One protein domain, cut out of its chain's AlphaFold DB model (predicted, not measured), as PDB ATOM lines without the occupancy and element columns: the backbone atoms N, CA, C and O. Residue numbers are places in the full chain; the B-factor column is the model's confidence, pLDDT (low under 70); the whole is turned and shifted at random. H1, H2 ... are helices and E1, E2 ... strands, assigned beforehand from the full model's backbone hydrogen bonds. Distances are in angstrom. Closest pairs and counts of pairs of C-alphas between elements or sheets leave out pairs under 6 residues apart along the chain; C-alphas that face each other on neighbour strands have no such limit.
ATOM      1  N   LYS A   2      -3.348  48.709 -34.448       49.75
ATOM      2  CA  LYS A   2      -2.699  48.602 -33.110       49.75
ATOM      3  C   LYS A   2      -1.268  48.024 -33.110       49.75
ATOM      4  O   LYS A   2      -0.491  48.406 -32.246       49.75
ATOM      5  N   HIS A   3      -0.909  47.147 -34.052       43.12
ATOM      6  CA  HIS A   3       0.403  46.475 -34.047       43.12
ATOM      7  C   HIS A   3       1.562  47.342 -34.581       43.12
ATOM      8  O   HIS A   3       2.636  47.308 -33.989       43.12
ATOM      9  N   GLU A   4       1.351  48.165 -35.617       47.94
ATOM     10  CA  GLU A   4       2.398  49.045 -36.194       47.94
ATOM     11  C   GLU A   4       3.013  49.989 -35.155       47.94
ATOM     12  O   GLU A   4       4.230  50.067 -35.010       47.94
ATOM     13  N   LYS A   5       2.175  50.644 -34.341       53.16
ATOM     14  CA  LYS A   5       2.642  51.625 -33.346       53.16
ATOM     15  C   LYS A   5       3.573  51.015 -32.291       53.16
ATOM     16  O   LYS A   5       4.466  51.696 -31.795       53.16
ATOM     17  N   VAL A   6       3.397  49.733 -31.956       57.16
ATOM     18  CA  VAL A   6       4.240  49.036 -30.968       57.16
ATOM     19  C   VAL A   6       5.639  48.785 -31.529       57.16
ATOM     20  O   VAL A   6       6.633  48.995 -30.831       57.16
ATOM     21  N   TYR A   7       5.736  48.383 -32.799       61.22
ATOM     22  CA  TYR A   7       7.027  48.157 -33.449       61.22
ATOM     23  C   TYR A   7       7.760  49.473 -33.722       61.22
ATOM     24  O   TYR A   7       8.973  49.537 -33.533       61.22
ATOM     25  N   GLN A   8       7.035  50.545 -34.040       57.75
ATOM     26  CA  GLN A   8       7.606  51.888 -34.190       57.75
ATOM     27  C   GLN A   8       8.235  52.409 -32.895       57.75
ATOM     28  O   GLN A   8       9.366  52.889 -32.914       57.75
ATOM     29  N   LEU A   9       7.570  52.229 -31.748       59.69
ATOM     30  CA  LEU A   9       8.137  52.566 -30.434       59.69
ATOM     31  C   LEU A   9       9.406  51.754 -30.124       59.69
ATOM     32  O   LEU A   9      10.362  52.258 -29.531       59.69
ATOM     33  N   MET A  10       9.438  50.488 -30.547       58.69
ATOM     34  CA  MET A  10      10.595  49.614 -30.373       58.69
ATOM     35  C   MET A  10      11.818  50.104 -31.166       58.69
ATOM     36  O   MET A  10      12.945  49.976 -30.681       58.69
ATOM     37  N   LEU A  11      11.597  50.720 -32.330       60.47
ATOM     38  CA  LEU A  11      12.627  51.205 -33.253       60.47
ATOM     39  C   LEU A  11      13.192  52.590 -32.933       60.47
ATOM     40  O   LEU A  11      14.181  52.955 -33.560       60.47
ATOM     41  N   ILE A  12      12.620  53.341 -31.979       58.22
ATOM     42  CA  ILE A  12      13.095  54.699 -31.657       58.22
ATOM     43  C   ILE A  12      14.600  54.649 -31.317       58.22
ATOM     44  O   ILE A  12      14.961  53.991 -30.327       58.22
ATOM     45  N   PRO A  13      15.466  55.286 -32.131       53.12
ATOM     46  CA  PRO A  13      16.911  55.230 -31.965       53.12
ATOM     47  C   PRO A  13      17.380  56.030 -30.746       53.12
ATOM     48  O   PRO A  13      16.688  56.908 -30.230       53.12
ATOM     49  N   GLU A  14      18.572  55.694 -30.263       52.06
ATOM     50  CA  GLU A  14      19.250  56.432 -29.201       52.06
ATOM     51  C   GLU A  14      19.868  57.720 -29.763       52.06
ATOM     52  O   GLU A  14      20.207  57.794 -30.944       52.06
ATOM     53  N   LYS A  15      19.987  58.762 -28.932       40.88
ATOM     54  CA  LYS A  15      20.509  60.070 -29.347       40.88
ATOM     55  C   LYS A  15      21.983  59.908 -29.759       40.88
ATOM     56  O   LYS A  15      22.848  59.847 -28.896       40.88
ATOM     57  N   GLY A  16      22.236  59.795 -31.066       47.12
ATOM     58  CA  GLY A  16      23.567  59.587 -31.654       47.12
ATOM     59  C   GLY A  16      23.738  58.307 -32.488       47.12
ATOM     60  O   GLY A  16      24.710  58.224 -33.230       47.12
ATOM     61  N   ASP A  17      22.798  57.354 -32.446       45.78
ATOM     62  CA  ASP A  17      22.894  56.083 -33.183       45.78
ATOM     63  C   ASP A  17      21.840  55.968 -34.291       45.78
ATOM     64  O   ASP A  17      20.652  56.191 -34.069       45.78
ATOM     65  N   ARG A  18      22.249  55.548 -35.498       44.50
ATOM     66  CA  ARG A  18      21.325  55.367 -36.637       44.50
ATOM     67  C   ARG A  18      20.417  54.129 -36.507       44.50
ATOM     68  O   ARG A  18      19.431  54.039 -37.232       44.50
ATOM     69  N   GLN A  19      20.748  53.160 -35.641       49.88
ATOM     70  CA  GLN A  19      20.039  51.873 -35.489       49.88
ATOM     71  C   GLN A  19      20.151  51.320 -34.054       49.88
ATOM     72  O   GLN A  19      21.192  51.470 -33.419       49.88
ATOM     73  N   LYS A  20      19.125  50.612 -33.547       54.50
ATOM     74  CA  LYS A  20      19.214  49.876 -32.268       54.50
ATOM     75  C   LYS A  20      19.942  48.544 -32.468       54.50
ATOM     76  O   LYS A  20      19.391  47.602 -33.045       54.50
ATOM     77  N   LEU A  21      21.169  48.454 -31.963       55.31
ATOM     78  CA  LEU A  21      21.958  47.225 -31.946       55.31
ATOM     79  C   LEU A  21      21.713  46.456 -30.639       55.31
ATOM     80  O   LEU A  21      22.032  46.954 -29.559       55.31
ATOM     81  N   ILE A  22      21.178  45.234 -30.718       60.84
ATOM     82  CA  ILE A  22      21.098  44.340 -29.556       60.84
ATOM     83  C   ILE A  22      22.406  43.557 -29.482       60.84
ATOM     84  O   ILE A  22      22.660  42.670 -30.303       60.84
ATOM     85  N   LYS A  23      23.243  43.890 -28.499       57.78
ATOM     86  CA  LYS A  23      24.460  43.129 -28.208       57.78
ATOM     87  C   LYS A  23      24.094  41.898 -27.368       57.78
ATOM     88  O   LYS A  23      23.474  42.065 -26.317       57.78
ATOM     89  N   PRO A  24      24.454  40.680 -27.800       57.81
ATOM     90  CA  PRO A  24      24.244  39.489 -26.995       57.81
ATOM     91  C   PRO A  24      25.045  39.518 -25.699       57.81
ATOM     92  O   PRO A  24      26.198  39.941 -25.678       57.81
ATOM     93  N   LEU A  25      24.411  39.083 -24.605       57.75
ATOM     94  CA  LEU A  25      25.080  38.934 -23.315       57.75
ATOM     95  C   LEU A  25      26.005  37.714 -23.318       57.75
ATOM     96  O   LEU A  25      25.749  36.704 -23.977       57.75
ATOM     97  N   PHE A  26      27.075  37.818 -22.536       44.62
ATOM     98  CA  PHE A  26      27.977  36.717 -22.214       44.62
ATOM     99  C   PHE A  26      27.196  35.542 -21.581       44.62
ATOM    100  O   PHE A  26      26.318  35.815 -20.757       44.62
ATOM    101  N   PRO A  27      27.450  34.261 -21.935       47.25
ATOM    102  CA  PRO A  27      28.537  33.718 -22.770       47.25
ATOM    103  C   PRO A  27      28.190  33.545 -24.265       47.25
ATOM    104  O   PRO A  27      29.053  33.222 -25.077       47.25
ATOM    105  N   MET A  28      26.948  33.809 -24.677       48.59
ATOM    106  CA  MET A  28      26.485  33.632 -26.068       48.59
ATOM    107  C   MET A  28      27.021  34.694 -27.049       48.59
ATOM    108  O   MET A  28      26.825  34.568 -28.256       48.59
ATOM    109  N   SER A  29      27.754  35.701 -26.558       49.50
ATOM    110  CA  SER A  29      28.479  36.683 -27.381       49.50
ATOM    111  C   SER A  29      29.547  36.065 -28.293       49.50
ATOM    112  O   SER A  29      29.978  36.734 -29.229       49.50
ATOM    113  N   PHE A  30      29.992  34.832 -28.030       49.28
ATOM    114  CA  PHE A  30      31.042  34.178 -28.818       49.28
ATOM    115  C   PHE A  30      30.511  33.478 -30.081       49.28
ATOM    116  O   PHE A  30      31.260  33.281 -31.029       49.28
ATOM    117  N   CYS A  31      29.218  33.126 -30.119       44.53
ATOM    118  CA  CYS A  31      28.644  32.323 -31.209       44.53
ATOM    119  C   CYS A  31      27.412  32.970 -31.875       44.53
ATOM    120  O   CYS A  31      27.038  32.592 -32.985       44.53
ATOM    121  N   LEU A  32      26.771  33.964 -31.241       49.22
ATOM    122  CA  LEU A  32      25.586  34.623 -31.798       49.22
ATOM    123  C   LEU A  32      25.911  36.008 -32.359       49.22
ATOM    124  O   LEU A  32      26.434  36.882 -31.675       49.22
ATOM    125  N   SER A  33      25.526  36.212 -33.619       46.69
ATOM    126  CA  SER A  33      25.668  37.487 -34.320       46.69
ATOM    127  C   SER A  33      24.740  38.561 -33.713       46.69
ATOM    128  O   SER A  33      23.588  38.247 -33.382       46.69
ATOM    129  N   PRO A  34      25.202  39.818 -33.550       55.69
ATOM    130  CA  PRO A  34      24.397  40.906 -32.999       55.69
ATOM    131  C   PRO A  34      23.127  41.134 -33.826       55.69
ATOM    132  O   PRO A  34      23.163  41.204 -35.054       55.69
ATOM    133  N   TYR A  35      21.979  41.255 -33.151       61.75
ATOM    134  CA  TYR A  35      20.696  41.398 -33.840       61.75
ATOM    135  C   TYR A  35      20.391  42.881 -34.076       61.75
ATOM    136  O   TYR A  35      20.193  43.655 -33.139       61.75
ATOM    137  N   ILE A  36      20.373  43.283 -35.349       57.75
ATOM    138  CA  ILE A  36      20.165  44.672 -35.771       57.75
ATOM    139  C   ILE A  36      18.659  44.950 -35.916       57.75
ATOM    140  O   ILE A  36      18.012  44.450 -36.845       57.75
ATOM    141  N   LEU A  37      18.094  45.793 -35.043       63.19
ATOM    142  CA  LEU A  37      16.726  46.314 -35.176       63.19
ATOM    143  C   LEU A  37      16.745  47.560 -36.068       63.19
ATOM    144  O   LEU A  37      16.759  48.691 -35.594       63.19
ATOM    145  N   SER A  38      16.781  47.329 -37.382       57.12
ATOM    146  CA  SER A  38      16.828  48.389 -38.405       57.12
ATOM    147  C   SER A  38      15.479  48.650 -39.098       57.12
ATOM    148  O   SER A  38      15.351  49.652 -39.789       57.12
ATOM    149  N   SER A  39      14.480  47.771 -38.949       63.28
ATOM    150  CA  SER A  39      13.178  47.867 -39.637       63.28
ATOM    151  C   SER A  39      12.070  47.182 -38.827       63.28
ATOM    152  O   SER A  39      12.350  46.225 -38.096       63.28
ATOM    153  N   GLU A  40      10.816  47.629 -38.982       64.56
ATOM    154  CA  GLU A  40       9.629  47.082 -38.291       64.56
ATOM    155  C   GLU A  40       9.483  45.576 -38.507       64.56
ATOM    156  O   GLU A  40       9.244  44.825 -37.560       64.56
ATOM    157  N   SER A  41       9.762  45.105 -39.722       63.50
ATOM    158  CA  SER A  41       9.719  43.684 -40.075       63.50
ATOM    159  C   SER A  41      10.736  42.853 -39.281       63.50
ATOM    160  O   SER A  41      10.444  41.727 -38.879       63.50
ATOM    161  N   LYS A  42      11.925  43.404 -38.996       66.56
ATOM    162  CA  LYS A  42      12.965  42.719 -38.204       66.56
ATOM    163  C   LYS A  42      12.629  42.702 -36.711       66.56
ATOM    164  O   LYS A  42      12.903  41.698 -36.052       66.56
ATOM    165  N   ALA A  43      12.023  43.776 -36.196       68.94
ATOM    166  CA  ALA A  43      11.558  43.868 -34.812       68.94
ATOM    167  C   ALA A  43      10.381  42.913 -34.546       68.94
ATOM    168  O   ALA A  43      10.415  42.140 -33.590       68.94
ATOM    169  N   SER A  44       9.395  42.884 -35.445       71.31
ATOM    170  CA  SER A  44       8.280  41.933 -35.398       71.31
ATOM    171  C   SER A  44       8.775  40.485 -35.447       71.31
ATOM    172  O   SER A  44       8.436  39.679 -34.580       71.31
ATOM    173  N   LEU A  45       9.697  40.166 -36.364       74.31
ATOM    174  CA  LEU A  45      10.302  38.835 -36.444       74.31
ATOM    175  C   LEU A  45      11.050  38.442 -35.160       74.31
ATOM    176  O   LEU A  45      11.015  37.280 -34.761       74.31
ATOM    177  N   PHE A  46      11.733  39.384 -34.505       79.75
ATOM    178  CA  PHE A  46      12.399  39.135 -33.227       79.75
ATOM    179  C   PHE A  46      11.401  38.788 -32.118       79.75
ATOM    180  O   PHE A  46      11.597  37.799 -31.413       79.75
ATOM    181  N   VAL A  47      10.311  39.551 -31.995       76.31
ATOM    182  CA  VAL A  47       9.261  39.281 -31.001       76.31
ATOM    183  C   VAL A  47       8.612  37.922 -31.258       76.31
ATOM    184  O   VAL A  47       8.441  37.147 -30.319       76.31
ATOM    185  N   VAL A  48       8.328  37.583 -32.519       79.94
ATOM    186  CA  VAL A  48       7.792  36.265 -32.900       79.94
ATOM    187  C   VAL A  48       8.770  35.143 -32.543       79.94
ATOM    188  O   VAL A  48       8.360  34.138 -31.966       79.94
ATOM    189  N   LYS A  49      10.073  35.314 -32.809       80.50
ATOM    190  CA  LYS A  49      11.104  34.347 -32.394       80.50
ATOM    191  C   LYS A  49      11.127  34.182 -30.877       80.50
ATOM    192  O   LYS A  49      11.068  33.056 -30.402       80.50
ATOM    193  N   CYS A  50      11.157  35.279 -30.123       81.00
ATOM    194  CA  CYS A  50      11.136  35.238 -28.663       81.00
ATOM    195  C   CYS A  50       9.904  34.485 -28.141       81.00
ATOM    196  O   CYS A  50      10.050  33.555 -27.349       81.00
ATOM    197  N   LYS A  51       8.703  34.824 -28.633       82.19
ATOM    198  CA  LYS A  51       7.461  34.119 -28.282       82.19
ATOM    199  C   LYS A  51       7.547  32.625 -28.601       82.19
ATOM    200  O   LYS A  51       7.183  31.814 -27.759       82.19
ATOM    201  N   LYS A  52       8.082  32.251 -29.769       84.69
ATOM    202  CA  LYS A  52       8.264  30.849 -30.175       84.69
ATOM    203  C   LYS A  52       9.165  30.071 -29.211       84.69
ATOM    204  O   LYS A  52       8.799  28.970 -28.816       84.69
ATOM    205  N   TYR A  53      10.322  30.618 -28.830       85.12
ATOM    206  CA  TYR A  53      11.251  29.934 -27.916       85.12
ATOM    207  C   TYR A  53      10.724  29.845 -26.481       85.12
ATOM    208  O   TYR A  53      10.977  28.864 -25.789       85.12
ATOM    209  N   VAL A  54       9.958  30.840 -26.031       85.56
ATOM    210  CA  VAL A  54       9.261  30.751 -24.744       85.56
ATOM    211  C   VAL A  54       8.180  29.671 -24.808       85.56
ATOM    212  O   VAL A  54       8.179  28.763 -23.982       85.56
ATOM    213  N   LEU A  55       7.325  29.693 -25.834       85.62
ATOM    214  CA  LEU A  55       6.237  28.727 -25.995       85.62
ATOM    215  C   LEU A  55       6.745  27.285 -26.131       85.62
ATOM    216  O   LEU A  55       6.182  26.382 -25.519       85.62
ATOM    217  N   ILE A  56       7.822  27.054 -26.889       86.94
ATOM    218  CA  ILE A  56       8.361  25.701 -27.060       86.94
ATOM    219  C   ILE A  56       8.905  25.137 -25.744       86.94
ATOM    220  O   ILE A  56       8.695  23.962 -25.475       86.94
ATOM    221  N   CYS A  57       9.510  25.964 -24.882       87.12
ATOM    222  CA  CYS A  57       9.935  25.545 -23.545       87.12
ATOM    223  C   CYS A  57       8.738  25.148 -22.664       87.12
ATOM    224  O   CYS A  57       8.806  24.150 -21.944       87.12
ATOM    225  N   PHE A  58       7.625  25.885 -22.750       86.88
ATOM    226  CA  PHE A  58       6.388  25.554 -22.034       86.88
ATOM    227  C   PHE A  58       5.720  24.267 -22.529       86.88
ATOM    228  O   PHE A  58       5.016  23.633 -21.753       86.88
ATOM    229  N   ILE A  59       5.944  23.863 -23.782       89.62
ATOM    230  CA  ILE A  59       5.455  22.587 -24.332       89.62
ATOM    231  C   ILE A  59       6.421  21.440 -24.005       89.62
ATOM    232  O   ILE A  59       5.987  20.346 -23.654       89.62
ATOM    233  N   ILE A  60       7.731  21.682 -24.078       89.75
ATOM    234  CA  ILE A  60       8.758  20.670 -23.799       89.75
ATOM    235  C   ILE A  60       8.701  20.209 -22.344       89.75
ATOM    236  O   ILE A  60       8.870  19.022 -22.099       89.75
ATOM    237  N   LYS A  61       8.429  21.098 -21.381       86.38
ATOM    238  CA  LYS A  61       8.330  20.726 -19.959       86.38
ATOM    239  C   LYS A  61       7.284  19.634 -19.659       86.38
ATOM    240  O   LYS A  61       7.679  18.596 -19.135       86.38
ATOM    241  N   PRO A  62       5.984  19.805 -19.974       91.44
ATOM    242  CA  PRO A  62       4.974  18.785 -19.694       91.44
ATOM    243  C   PRO A  62       5.203  17.510 -20.509       91.44
ATOM    244  O   PRO A  62       5.051  16.414 -19.980       91.44
ATOM    245  N   VAL A  63       5.632  17.631 -21.770       92.81
ATOM    246  CA  VAL A  63       5.970  16.466 -22.601       92.81
ATOM    247  C   VAL A  63       7.154  15.700 -22.005       92.81
ATOM    248  O   VAL A  63       7.092  14.481 -21.870       92.81
ATOM    249  N   GLY A  64       8.203  16.403 -21.582       91.38
ATOM    250  CA  GLY A  64       9.362  15.831 -20.904       91.38
ATOM    251  C   GLY A  64       8.988  15.130 -19.599       91.38
ATOM    252  O   GLY A  64       9.450  14.019 -19.367       91.38
ATOM    253  N   ALA A  65       8.091  15.712 -18.797       90.06
ATOM    254  CA  ALA A  65       7.584  15.080 -17.578       90.06
ATOM    255  C   ALA A  65       6.843  13.762 -17.873       90.06
ATOM    256  O   ALA A  65       7.086  12.757 -17.207       90.06
ATOM    257  N   LEU A  66       6.002  13.723 -18.916       92.81
ATOM    258  CA  LEU A  66       5.350  12.481 -19.356       92.81
ATOM    259  C   LEU A  66       6.377  11.423 -19.778       92.81
ATOM    260  O   LEU A  66       6.274  10.265 -19.375       92.81
ATOM    261  N   PHE A  67       7.401  11.821 -20.539       91.94
ATOM    262  CA  PHE A  67       8.491  10.919 -20.909       91.94
ATOM    263  C   PHE A  67       9.291  10.433 -19.700       91.94
ATOM    264  O   PHE A  67       9.690   9.274 -19.690       91.94
ATOM    265  N   GLN A  68       9.496  11.258 -18.671       89.44
ATOM    266  CA  GLN A  68      10.168  10.832 -17.441       89.44
ATOM    267  C   GLN A  68       9.350   9.810 -16.651       89.44
ATOM    268  O   GLN A  68       9.918   8.825 -16.186       89.44
ATOM    269  N   ILE A  69       8.029   9.982 -16.558       91.50
ATOM    270  CA  ILE A  69       7.143   8.999 -15.917       91.50
ATOM    271  C   ILE A  69       7.223   7.654 -16.652       91.50
ATOM    272  O   ILE A  69       7.399   6.612 -16.021       91.50
ATOM    273  N   LEU A  70       7.159   7.673 -17.988       91.19
ATOM    274  CA  LEU A  70       7.296   6.466 -18.806       91.19
ATOM    275  C   LEU A  70       8.688   5.837 -18.660       91.19
ATOM    276  O   LEU A  70       8.800   4.635 -18.438       91.19
ATOM    277  N   ALA A  71       9.750   6.638 -18.728       90.31
ATOM    278  CA  ALA A  71      11.120   6.166 -18.559       90.31
ATOM    279  C   ALA A  71      11.339   5.541 -17.176       90.31
ATOM    280  O   ALA A  71      12.038   4.541 -17.067       90.31
ATOM    281  N   ASN A  72      10.707   6.084 -16.131       88.38
ATOM    282  CA  ASN A  72      10.732   5.509 -14.790       88.38
ATOM    283  C   ASN A  72       9.993   4.166 -14.720       88.38
ATOM    284  O   ASN A  72      10.496   3.221 -14.117       88.38
ATOM    285  N   HIS A  73       8.844   4.044 -15.389       91.00
ATOM    286  CA  HIS A  73       8.119   2.776 -15.466       91.00
ATOM    287  C   HIS A  73       8.954   1.668 -16.129       91.00
ATOM    288  O   HIS A  73       8.991   0.546 -15.632       91.00
ATOM    289  N   TYR A  74       9.680   1.994 -17.204       90.38
ATOM    290  CA  TYR A  74      10.548   1.056 -17.925       90.38
ATOM    291  C   TYR A  74      11.998   0.984 -17.396       90.38
ATOM    292  O   TYR A  74      12.815   0.278 -17.983       90.38
ATOM    293  N   GLN A  75      12.327   1.690 -16.303       88.88
ATOM    294  CA  GLN A  75      13.676   1.769 -15.704       88.88
ATOM    295  C   GLN A  75      14.772   2.205 -16.704       88.88
ATOM    296  O   GLN A  75      15.912   1.742 -16.681       88.88
ATOM    297  N   TRP A  76      14.436   3.111 -17.625       91.06
ATOM    298  CA  TRP A  76      15.363   3.653 -18.621       91.06
ATOM    299  C   TRP A  76      16.130   4.861 -18.074       91.06
ATOM    300  O   TRP A  76      15.887   6.001 -18.473       91.06
ATOM    301  N   GLU A  77      17.102   4.610 -17.197       86.50
ATOM    302  CA  GLU A  77      17.916   5.651 -16.541       86.50
ATOM    303  C   GLU A  77      18.590   6.604 -17.546       86.50
ATOM    304  O   GLU A  77      18.543   7.828 -17.408       86.50
ATOM    305  N   LYS A  78      19.148   6.062 -18.638       89.38
ATOM    306  CA  LYS A  78      19.773   6.876 -19.697       89.38
ATOM    307  C   LYS A  78      18.778   7.843 -20.343       89.38
ATOM    308  O   LYS A  78      19.142   8.976 -20.653       89.38
ATOM    309  N   LEU A  79      17.530   7.412 -20.545       89.19
ATOM    310  CA  LEU A  79      16.499   8.260 -21.142       89.19
ATOM    311  C   LEU A  79      16.083   9.377 -20.179       89.19
ATOM    312  O   LEU A  79      15.896  10.506 -20.623       89.19
ATOM    313  N   GLN A  80      15.994   9.092 -18.876       86.19
ATOM    314  CA  GLN A  80      15.669  10.099 -17.860       86.19
ATOM    315  C   GLN A  80      16.676  11.254 -17.870       86.19
ATOM    316  O   GLN A  80      16.274  12.417 -17.936       86.19
ATOM    317  N   ILE A  81      17.976  10.936 -17.897       89.25
ATOM    318  CA  ILE A  81      19.052  11.936 -17.936       89.25
ATOM    319  C   ILE A  81      18.989  12.750 -19.234       89.25
ATOM    320  O   ILE A  81      19.059  13.977 -19.199       89.25
ATOM    321  N   VAL A  82      18.811  12.096 -20.389       92.06
ATOM    322  CA  VAL A  82      18.722  12.790 -21.687       92.06
ATOM    323  C   VAL A  82      17.525  13.741 -21.728       92.06
ATOM    324  O   VAL A  82      17.667  14.891 -22.145       92.06
ATOM    325  N   VAL A  83      16.355  13.299 -21.259       90.44
ATOM    326  CA  VAL A  83      15.149  14.137 -21.194       90.44
ATOM    327  C   VAL A  83      15.361  15.316 -20.242       90.44
ATOM    328  O   VAL A  83      15.044  16.449 -20.610       90.44
ATOM    329  N   GLN A  84      15.964  15.086 -19.071       87.31
ATOM    330  CA  GLN A  84      16.289  16.151 -18.118       87.31
ATOM    331  C   GLN A  84      17.218  17.201 -18.744       87.31
ATOM    332  O   GLN A  84      16.953  18.400 -18.656       87.31
ATOM    333  N   MET A  85      18.266  16.769 -19.450       89.50
ATOM    334  CA  MET A  85      19.196  17.669 -20.138       89.50
ATOM    335  C   MET A  85      18.501  18.511 -21.216       89.50
ATOM    336  O   MET A  85      18.736  19.717 -21.300       89.50
ATOM    337  N   ILE A  86      17.607  17.915 -22.014       91.06
ATOM    338  CA  ILE A  86      16.826  18.641 -23.030       91.06
ATOM    339  C   ILE A  86      15.957  19.725 -22.383       91.06
ATOM    340  O   ILE A  86      15.903  20.853 -22.884       91.06
ATOM    341  N   VAL A  87      15.297  19.409 -21.265       88.00
ATOM    342  CA  VAL A  87      14.463  20.369 -20.527       88.00
ATOM    343  C   VAL A  87      15.310  21.531 -20.007       88.00
ATOM    344  O   VAL A  87      14.947  22.686 -20.230       88.00
ATOM    345  N   VAL A  88      16.464  21.252 -19.394       86.81
ATOM    346  CA  VAL A  88      17.382  22.285 -18.882       86.81
ATOM    347  C   VAL A  88      17.880  23.195 -20.010       86.81
ATOM    348  O   VAL A  88      17.795  24.418 -19.899       86.81
ATOM    349  N   VAL A  89      18.325  22.628 -21.138       87.56
ATOM    350  CA  VAL A  89      18.776  23.410 -22.303       87.56
ATOM    351  C   VAL A  89      17.646  24.286 -22.857       87.56
ATOM    352  O   VAL A  89      17.874  25.453 -23.191       87.56
ATOM    353  N   SER A  90      16.421  23.759 -22.924       88.25
ATOM    354  CA  SER A  90      15.248  24.503 -23.391       88.25
ATOM    355  C   SER A  90      14.920  25.698 -22.488       88.25
ATOM    356  O   SER A  90      14.681  26.804 -22.986       88.25
ATOM    357  N   VAL A  91      14.988  25.505 -21.168       83.56
ATOM    358  CA  VAL A  91      14.785  26.569 -20.177       83.56
ATOM    359  C   VAL A  91      15.858  27.646 -20.317       83.56
ATOM    360  O   VAL A  91      15.517  28.819 -20.458       83.56
ATOM    361  N   CYS A  92      17.137  27.270 -20.383       83.44
ATOM    362  CA  CYS A  92      18.237  28.217 -20.584       83.44
ATOM    363  C   CYS A  92      18.059  29.052 -21.863       83.44
ATOM    364  O   CYS A  92      18.238  30.273 -21.846       83.44
ATOM    365  N   ALA A  93      17.644  28.419 -22.966       83.38
ATOM    366  CA  ALA A  93      17.353  29.119 -24.214       83.38
ATOM    367  C   ALA A  93      16.178  30.102 -24.063       83.38
ATOM    368  O   ALA A  93      16.276  31.250 -24.496       83.38
ATOM    369  N   SER A  94      15.082  29.691 -23.419       82.88
ATOM    370  CA  SER A  94      13.922  30.556 -23.173       82.88
ATOM    371  C   SER A  94      14.286  31.791 -22.342       82.88
ATOM    372  O   SER A  94      13.954  32.916 -22.728       82.88
ATOM    373  N   LEU A  95      15.039  31.598 -21.254       78.44
ATOM    374  CA  LEU A  95      15.506  32.677 -20.385       78.44
ATOM    375  C   LEU A  95      16.403  33.668 -21.123       78.44
ATOM    376  O   LEU A  95      16.270  34.880 -20.946       78.44
ATOM    377  N   TYR A  96      17.264  33.174 -22.013       82.19
ATOM    378  CA  TYR A  96      18.100  34.023 -22.853       82.19
ATOM    379  C   TYR A  96      17.269  34.957 -23.747       82.19
ATOM    380  O   TYR A  96      17.499  36.170 -23.767       82.19
ATOM    381  N   TYR A  97      16.258  34.427 -24.445       79.50
ATOM    382  CA  TYR A  97      15.376  35.251 -25.279       79.50
ATOM    383  C   TYR A  97      14.538  36.236 -24.457       79.50
ATOM    384  O   TYR A  97      14.312  37.359 -24.906       79.50
ATOM    385  N   LEU A  98      14.137  35.862 -23.240       79.06
ATOM    386  CA  LEU A  98      13.401  36.740 -22.331       79.06
ATOM    387  C   LEU A  98      14.244  37.954 -21.900       79.06
ATOM    388  O   LEU A  98      13.766  39.090 -21.921       79.06
ATOM    389  N   VAL A  99      15.519  37.732 -21.566       79.31
ATOM    390  CA  VAL A  99      16.466  38.809 -21.225       79.31
ATOM    391  C   VAL A  99      16.708  39.723 -22.426       79.31
ATOM    392  O   VAL A  99      16.688  40.948 -22.286       79.31
ATOM    393  N   MET A 100      16.883  39.146 -23.614       75.94
ATOM    394  CA  MET A 100      17.019  39.909 -24.857       75.94
ATOM    395  C   MET A 100      15.790  40.768 -25.138       75.94
ATOM    396  O   MET A 100      15.912  41.946 -25.470       75.94
ATOM    397  N   PHE A 101      14.596  40.207 -24.962       78.00
ATOM    398  CA  PHE A 101      13.345  40.929 -25.141       78.00
ATOM    399  C   PHE A 101      13.243  42.121 -24.190       78.00
ATOM    400  O   PHE A 101      12.947  43.233 -24.626       78.00
ATOM    401  N   TYR A 102      13.585  41.928 -22.916       76.25
ATOM    402  CA  TYR A 102      13.598  42.995 -21.920       76.25
ATOM    403  C   TYR A 102      14.477  44.189 -22.312       76.25
ATOM    404  O   TYR A 102      14.055  45.342 -22.191       76.25
ATOM    405  N   GLN A 103      15.681  43.945 -22.838       74.94
ATOM    406  CA  GLN A 103      16.577  45.027 -23.260       74.94
ATOM    407  C   GLN A 103      15.975  45.920 -24.342       74.94
ATOM    408  O   GLN A 103      16.271  47.116 -24.395       74.94
ATOM    409  N   VAL A 104      15.122  45.338 -25.177       72.38
ATOM    410  CA  VAL A 104      14.451  46.014 -26.278       72.38
ATOM    411  C   VAL A 104      13.255  46.833 -25.781       72.38
ATOM    412  O   VAL A 104      13.064  47.967 -26.227       72.38
ATOM    413  N   ILE A 105      12.487  46.303 -24.821       70.69
ATOM    414  CA  ILE A 105      11.266  46.945 -24.303       70.69
ATOM    415  C   ILE A 105      11.501  47.943 -23.156       70.69
ATOM    416  O   ILE A 105      10.638  48.783 -22.905       70.69
ATOM    417  N   LYS A 106      12.664  47.919 -22.485       70.25
ATOM    418  CA  LYS A 106      12.929  48.755 -21.293       70.25
ATOM    419  C   LYS A 106      12.781  50.266 -21.529       70.25
ATOM    420  O   LYS A 106      12.266  50.967 -20.671       70.25
ATOM    421  N   LYS A 107      13.234  50.767 -22.687       66.12
ATOM    422  CA  LYS A 107      13.190  52.196 -23.052       66.12
ATOM    423  C   LYS A 107      11.784  52.648 -23.492       66.12
ATOM    424  O   LYS A 107      11.298  53.622 -22.926       66.12
ATOM    425  N   PRO A 108      11.106  51.973 -24.449       63.25
ATOM    426  CA  PRO A 108       9.789  52.418 -24.917       63.25
ATOM    427  C   PRO A 108       8.686  52.318 -23.862       63.25
ATOM    428  O   PRO A 108       7.706  53.048 -23.953       63.25
ATOM    429  N   LEU A 109       8.828  51.439 -22.866       64.50
ATOM    430  CA  LEU A 109       7.827  51.289 -21.812       64.50
ATOM    431  C   LEU A 109       8.180  52.018 -20.515       64.50
ATOM    432  O   LEU A 109       7.407  51.895 -19.579       64.50
ATOM    433  N   ALA A 110       9.268  52.794 -20.438       67.00
ATOM    434  CA  ALA A 110       9.688  53.499 -19.218       67.00
ATOM    435  C   ALA A 110       8.552  54.158 -18.386       67.00
ATOM    436  O   ALA A 110       8.572  53.975 -17.170       67.00
ATOM    437  N   PRO A 111       7.533  54.832 -18.971       69.50
ATOM    438  CA  PRO A 111       6.435  55.424 -18.189       69.50
ATOM    439  C   PRO A 111       5.471  54.417 -17.525       69.50
ATOM    440  O   PRO A 111       4.680  54.817 -16.682       69.50
TER     441      PRO A 111
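What this domain is: This is residues 2 to 111 of the 285 residues of an uncharacterized protein of Pseudocohnilembus persalinus (UniProt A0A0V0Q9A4). A long helical hairpin, H2 and H3 side by side, makes the longest axis; at its open end H1 sits crosswise and a small hairpin of strands, E1 and E2, packs on. The printed part has 110 residues, ordered H1, E1, E2, H2, H3, mostly helix, with one antiparallel sheet. It is loose, radius of gyration of the C-alphas 18.3 A, spanning 60 by 34 by 25 A.

How they stand to each other: H1, residues 2 to 11, touches H2, residues 40 to 73, at residues 40 to 44 alone, about perpendicular at 80 degrees; the closest C-alphas, Tyr 7 and Glu 40, are 5.6 A apart. E1, residues 20 to 22, and E2, residues 35 to 37, form an antiparallel hairpin, with N 37 and O 20 within hydrogen-bond range at 3.0 A. H2 and H3, residues 77 to 105, form a helical hairpin: they touch, closest C-alphas Val 54 and Ser 94, 4.9 A, opposite ways at a shallow tilt of 22 degrees. O i to N i+4 pairs are within range throughout H3, 5 of 6 in H1 and 29 of 30 in H2.

Where its parts are: H1 begins at C-alpha 2 (-2.699, 48.602, -33.110). From first to last C-alpha H2 measures 49.9 A and H3 42.5 A, ending at C-alpha 105 (11.266, 46.945, -24.303).

The domain as a whole: The C-alphas farthest apart, Gly 16 and Tyr 74, are 61.5 A apart. The printed part has no cut; E1 to E2 is a long link. pLDDT is under 70 in residues 2 to 43 and 107 to 111.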